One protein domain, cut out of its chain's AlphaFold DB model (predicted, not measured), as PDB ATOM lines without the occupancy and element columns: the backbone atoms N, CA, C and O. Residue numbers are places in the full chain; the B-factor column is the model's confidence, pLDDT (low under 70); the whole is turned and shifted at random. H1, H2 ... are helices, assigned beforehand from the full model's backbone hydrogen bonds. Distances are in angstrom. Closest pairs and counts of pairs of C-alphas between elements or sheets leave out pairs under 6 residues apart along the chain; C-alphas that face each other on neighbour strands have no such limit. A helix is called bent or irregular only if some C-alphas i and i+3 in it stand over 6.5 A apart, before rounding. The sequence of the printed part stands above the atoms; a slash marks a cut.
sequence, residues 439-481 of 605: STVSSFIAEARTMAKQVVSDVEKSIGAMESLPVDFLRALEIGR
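Overview. This is residues 439 to 481 of the 605 residues of an uncharacterized protein of Pseudo-nitzschia multistriata (UniProt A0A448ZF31). The printed part is a thin L of two helices: the long helix H1 makes the long arm, and the short helix H2 turns off at its far end as the short arm. The corner is a short turn, residues 468 to 470, and the two arms do not fold back on each other. There are 43 residues, with two named helices in the order H1, H2 and no named strand; the class is all helix. The whole is extended, with a radius of gyration of the C-alphas of 17.7 A, and the C-alphas span 55 by 18 by 6 A, the longest span being mainly that of H1.

Arrangement. The longest helix is H1, residues 439 to 467. Its N-to-C direction has the components -0.83, -0.13 and -0.54 along x, y and z. After it comes H2, residues 471 to 481, whose direction has the components 0.24, -0.97 and 0.10. H1 and H2 are apart, with no C-alpha of the one within 8 A of the other. Residues 439 to 465, which belong to H1, stand free, and so do residues 475 to 481, which belong to H2. In H1 and H2 every O i to N i+4 pair is within hydrogen-bond range.

Along the chain. H1 has 29 residues and measures 42.4 A from C-alpha 439 at (44.241, 56.085, 53.934) to C-alpha 467 at (8.258, 48.797, 32.722). H2 has 11 residues and measures 15.5 A from its first to its last C-alpha, ending with C-alpha 481 at (6.854, 31.342, 28.135). Neither helix is bent.

Size, cuts and confidence. The two C-alphas farthest apart are those of Ser 439 and Ile 479, at 55.0 A. The printed part has no cut, and the link from H1 to H2 is tight, with 3 residues. The mean pLDDT of the printed part is 92.0, with 94 for H1 and 85 for H2, and no printed residue is under 70.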
ATOM      1  N   SER A 439      44.658  55.317  55.112       84.94
ATOM      2  CA  SER A 439      44.241  56.085  53.934       84.94
ATOM      3  C   SER A 439      43.793  55.166  52.790       84.94
ATOM      4  O   SER A 439      42.669  55.308  52.310       84.94
ATOM      5  N   THR A 440      44.600  54.160  52.431       87.75
ATOM      6  CA  THR A 440      44.290  53.200  51.353       87.75
ATOM      7  C   THR A 440      43.046  52.354  51.645       87.75
ATOM      8  O   THR A 440      42.219  52.132  50.761       87.75
ATOM      9  N   VAL A 441      42.852  51.917  52.895       91.81
ATOM     10  CA  VAL A 441      41.621  51.211  53.297       91.81
ATOM     11  C   VAL A 441      40.403  52.143  53.220       91.81
ATOM     12  O   VAL A 441      39.326  51.722  52.795       91.81
ATOM     13  N   SER A 442      40.564  53.423  53.568       92.19
ATOM     14  CA  SER A 442      39.481  54.411  53.498       92.19
ATOM     15  C   SER A 442      39.073  54.744  52.059       92.19
ATOM     16  O   SER A 442      37.874  54.844  51.790       92.19
ATOM     17  N   SER A 443      40.027  54.871  51.127       93.31
ATOM     18  CA  SER A 443      39.718  55.093  49.707       93.31
ATOM     19  C   SER A 443      39.012  53.885  49.094       93.31
ATOM     20  O   SER A 443      37.959  54.055  48.485       93.31
ATOM     21  N   PHE A 444      39.498  52.665  49.351       96.25
ATOM     22  CA  PHE A 444      38.862  51.436  48.866       96.25
ATOM     23  C   PHE A 444      37.420  51.276  49.380       96.25
ATOM     24  O   PHE A 444      36.516  50.942  48.617       96.25
ATOM     25  N   ILE A 445      37.160  51.576  50.660       96.06
ATOM     26  CA  ILE A 445      35.797  51.538  51.221       96.06
ATOM     27  C   ILE A 445      34.900  52.629  50.610       96.06
ATOM     28  O   ILE A 445      33.701  52.402  50.432       96.06
ATOM     29  N   ALA A 446      35.441  53.807  50.280       95.69
ATOM     30  CA  ALA A 446      34.687  54.853  49.590       95.69
ATOM     31  C   ALA A 446      34.324  54.445  48.149       95.69
ATOM     32  O   ALA A 446      33.173  54.605  47.744       95.69
ATOM     33  N   GLU A 447      35.268  53.855  47.417       96.88
ATOM     34  CA  GLU A 447      35.109  53.391  46.036       96.88
ATOM     35  C   GLU A 447      34.156  52.188  45.927       96.88
ATOM     36  O   GLU A 447      33.222  52.182  45.125       96.88
ATOM     37  N   ALA A 448      34.276  51.204  46.824       94.75
ATOM     38  CA  ALA A 448      33.319  50.102  46.916       94.75
ATOM     39  C   ALA A 448      31.881  50.604  47.173       94.75
ATOM     40  O   ALA A 448      30.914  50.049  46.645       94.75
ATOM     41  N   ARG A 449      31.723  51.698  47.937       96.31
ATOM     42  CA  ARG A 449      30.421  52.343  48.180       96.31
ATOM     43  C   ARG A 449      29.899  53.143  46.984       96.31
ATOM     44  O   ARG A 449      28.679  53.252  46.859       96.31
ATOM     45  N   THR A 450      30.747  53.704  46.117       96.56
ATOM     46  CA  THR A 450      30.280  54.346  44.873       96.56
ATOM     47  C   THR A 450      29.891  53.300  43.833       96.56
ATOM     48  O   THR A 450      28.799  53.403  43.276       96.56
ATOM     49  N   MET A 451      30.682  52.234  43.662       96.25
ATOM     50  CA  MET A 451      30.331  51.105  42.789       96.25
ATOM     51  C   MET A 451      29.014  50.433  43.206       96.25
ATOM     52  O   MET A 451      28.144  50.216  42.364       96.25
ATOM     53  N   ALA A 452      28.805  50.178  44.504       96.25
ATOM     54  CA  ALA A 452      27.548  49.607  44.995       96.25
ATOM     55  C   ALA A 452      26.325  50.496  44.688       96.25
ATOM     56  O   ALA A 452      25.274  49.985  44.301       96.25
ATOM     57  N   LYS A 453      26.458  51.826  44.807       96.81
ATOM     58  CA  LYS A 453      25.395  52.776  44.424       96.81
ATOM     59  C   LYS A 453      25.127  52.775  42.919       96.81
ATOM     60  O   LYS A 453      23.965  52.828  42.526       96.81
ATOM     61  N   GLN A 454      26.173  52.690  42.098       96.62
ATOM     62  CA  GLN A 454      26.036  52.627  40.643       96.62
ATOM     63  C   GLN A 454      25.260  51.374  40.216       96.62
ATOM     64  O   GLN A 454      24.285  51.490  39.480       96.62
ATOM     65  N   VAL A 455      25.605  50.202  40.761       96.06
ATOM     66  CA  VAL A 455      24.898  48.938  40.481       96.06
ATOM     67  C   VAL A 455      23.416  49.009  40.865       96.06
ATOM     68  O   VAL A 455      22.575  48.547  40.098       96.06
ATOM     69  N   VAL A 456      23.068  49.618  42.006       96.94
ATOM     70  CA  VAL A 456      21.656  49.832  42.381       96.94
ATOM     71  C   VAL A 456      20.951  50.741  41.369       96.94
ATOM     72  O   VAL A 456      19.878  50.384  40.886       96.94
ATOM     73  N   SER A 457      21.571  51.860  40.979       97.06
ATOM     74  CA  SER A 457      20.984  52.795  40.010       97.06
ATOM     75  C   SER A 457      20.793  52.171  38.621       97.06
ATOM     76  O   SER A 457      19.758  52.384  37.989       97.06
ATOM     77  N   ASP A 458      21.735  51.345  38.155       95.50
ATOM     78  CA  ASP A 458      21.604  50.629  36.881       95.50
ATOM     79  C   ASP A 458      20.533  49.525  36.933       95.50
ATOM     80  O   ASP A 458      19.838  49.299  35.939       95.50
ATOM     81  N   VAL A 459      20.324  48.881  38.089       96.62
ATOM     82  CA  VAL A 459      19.202  47.947  38.303       96.62
ATOM     83  C   VAL A 459      17.859  48.683  38.293       96.62
ATOM     84  O   VAL A 459      16.956  48.261  37.573       96.62
ATOM     85  N   GLU A 460      17.723  49.803  39.008       96.31
ATOM     86  CA  GLU A 460      16.506  50.635  38.999       96.31
ATOM     87  C   GLU A 460      16.180  51.146  37.586       96.31
ATOM     88  O   GLU A 460      15.048  51.032  37.112       96.31
ATOM     89  N   LYS A 461      17.196  51.628  36.862       96.00
ATOM     90  CA  LYS A 461      17.094  52.079  35.469       96.00
ATOM     91  C   LYS A 461      16.721  50.944  34.511       96.00
ATOM     92  O   LYS A 461      15.952  51.167  33.578       96.00
ATOM     93  N   SER A 462      17.220  49.729  34.747       95.38
ATOM     94  CA  SER A 462      16.850  48.525  33.991       95.38
ATOM     95  C   SER A 462      15.398  48.103  34.252       95.38
ATOM     96  O   SER A 462      14.669  47.795  33.310       95.38
ATOM     97  N   ILE A 463      14.934  48.170  35.506       94.81
ATOM     98  CA  ILE A 463      13.533  47.905  35.874       94.81
ATOM     99  C   ILE A 463      12.606  48.926  35.202       94.81
ATOM    100  O   ILE A 463      11.697  48.522  34.481       94.81
ATOM    101  N   GLY A 464      12.892  50.227  35.320       92.50
ATOM    102  CA  GLY A 464      12.122  51.274  34.638       92.50
ATOM    103  C   GLY A 464      12.125  51.128  33.109       92.50
ATOM    104  O   GLY A 464      11.105  51.356  32.458       92.50
ATOM    105  N   ALA A 465      13.232  50.665  32.518       91.81
ATOM    106  CA  ALA A 465      13.287  50.337  31.095       91.81
ATOM    107  C   ALA A 465      12.388  49.138  30.732       91.81
ATOM    108  O   ALA A 465      11.709  49.190  29.707       91.81
ATOM    109  N   MET A 466      12.319  48.091  31.565       90.38
ATOM    110  CA  MET A 466      11.381  46.975  31.363       90.38
ATOM    111  C   MET A 466       9.915  47.393  31.540       90.38
ATOM    112  O   MET A 466       9.065  46.945  30.773       90.38
ATOM    113  N   GLU A 467       9.610  48.261  32.504       90.81
ATOM    114  CA  GLU A 467       8.258  48.797  32.722       90.81
ATOM    115  C   GLU A 467       7.814  49.735  31.589       90.81
ATOM    116  O   GLU A 467       6.625  49.815  31.284       90.81
ATOM    117  N   SER A 468       8.760  50.381  30.895       91.00
ATOM    118  CA  SER A 468       8.489  51.188  29.696       91.00
ATOM    119  C   SER A 468       8.177  50.373  28.427       91.00
ATOM    120  O   SER A 468       7.829  50.950  27.394       91.00
ATOM    121  N   LEU A 469       8.299  49.038  28.467       94.12
ATOM    122  CA  LEU A 469       8.023  48.184  27.309       94.12
ATOM    123  C   LEU A 469       6.519  48.177  26.973       94.12
ATOM    124  O   LEU A 469       5.690  48.002  27.867       94.12
ATOM    125  N   PRO A 470       6.130  48.283  25.685       94.75
ATOM    126  CA  PRO A 470       4.729  48.211  25.284       94.75
ATOM    127  C   PRO A 470       4.034  46.939  25.787       94.75
ATOM    128  O   PRO A 470       4.590  45.842  25.711       94.75
ATOM    129  N   VAL A 471       2.780  47.072  26.229       90.50
ATOM    130  CA  VAL A 471       1.981  45.971  26.804       90.50
ATOM    131  C   VAL A 471       1.899  44.754  25.868       90.50
ATOM    132  O   VAL A 471       1.943  43.614  26.330       90.50
ATOM    133  N   ASP A 472       1.858  44.970  24.551       86.75
ATOM    134  CA  ASP A 472       1.856  43.891  23.557       86.75
ATOM    135  C   ASP A 472       3.186  43.115  23.493       86.75
ATOM    136  O   ASP A 472       3.187  41.916  23.214       86.75
ATOM    137  N   PHE A 473       4.317  43.757  23.805       90.88
ATOM    138  CA  PHE A 473       5.624  43.098  23.899       90.88
ATOM    139  C   PHE A 473       5.737  42.257  25.177       90.88
ATOM    140  O   PHE A 473       6.191  41.114  25.123       90.88
ATOM    141  N   LEU A 474       5.245  42.774  26.309       89.94
ATOM    142  CA  LEU A 474       5.146  42.009  27.557       89.94
ATOM    143  C   LEU A 474       4.231  40.782  27.381       89.94
ATOM    144  O   LEU A 474       4.610  39.670  27.749       89.94
ATOM    145  N   ARG A 475       3.085  40.948  26.704       86.62
ATOM    146  CA  ARG A 475       2.186  39.843  26.330       86.62
ATOM    147  C   ARG A 475       2.860  38.828  25.400       86.62
ATOM    148  O   ARG A 475       2.665  37.627  25.571       86.62
ATOM    149  N   ALA A 476       3.665  39.273  24.434       85.12
ATOM    150  CA  ALA A 476       4.409  38.373  23.551       85.12
ATOM    151  C   ALA A 476       5.453  37.532  24.315       85.12
ATOM    152  O   ALA A 476       5.598  36.341  24.038       85.12
ATOM    153  N   LEU A 477       6.132  38.116  25.312       84.25
ATOM    154  CA  LEU A 477       7.041  37.388  26.208       84.25
ATOM    155  C   LEU A 477       6.304  36.378  27.103       84.25
ATOM    156  O   LEU A 477       6.820  35.286  27.341       84.25
ATOM    157  N   GLU A 478       5.105  36.713  27.581       85.06
ATOM    158  CA  GLU A 478       4.271  35.808  28.381       85.06
ATOM    159  C   GLU A 478       3.781  34.605  27.557       85.06
ATOM    160  O   GLU A 478       3.975  33.458  27.963       85.06
ATOM    161  N   ILE A 479       3.264  34.842  26.345       85.44
ATOM    162  CA  ILE A 479       2.885  33.781  25.393       85.44
ATOM    163  C   ILE A 479       4.100  32.901  25.054       85.44
ATOM    164  O   ILE A 479       4.005  31.674  25.083       85.44
ATOM    165  N   GLY A 480       5.269  33.509  24.815       78.50
ATOM    166  CA  GLY A 480       6.519  32.789  24.554       78.50
ATOM    167  C   GLY A 480       7.007  31.909  25.713       78.50
ATOM    168  O   GLY A 480       7.747  30.956  25.477       78.50
ATOM    169  N   ARG A 481       6.582  32.184  26.955       75.69
ATOM    170  CA  ARG A 481       6.854  31.342  28.135       75.69
ATOM    171  C   ARG A 481       5.814  30.239  28.341       75.69
ATOM    172  O   ARG A 481       6.157  29.194  28.890       75.69
TER     173      ARG A 481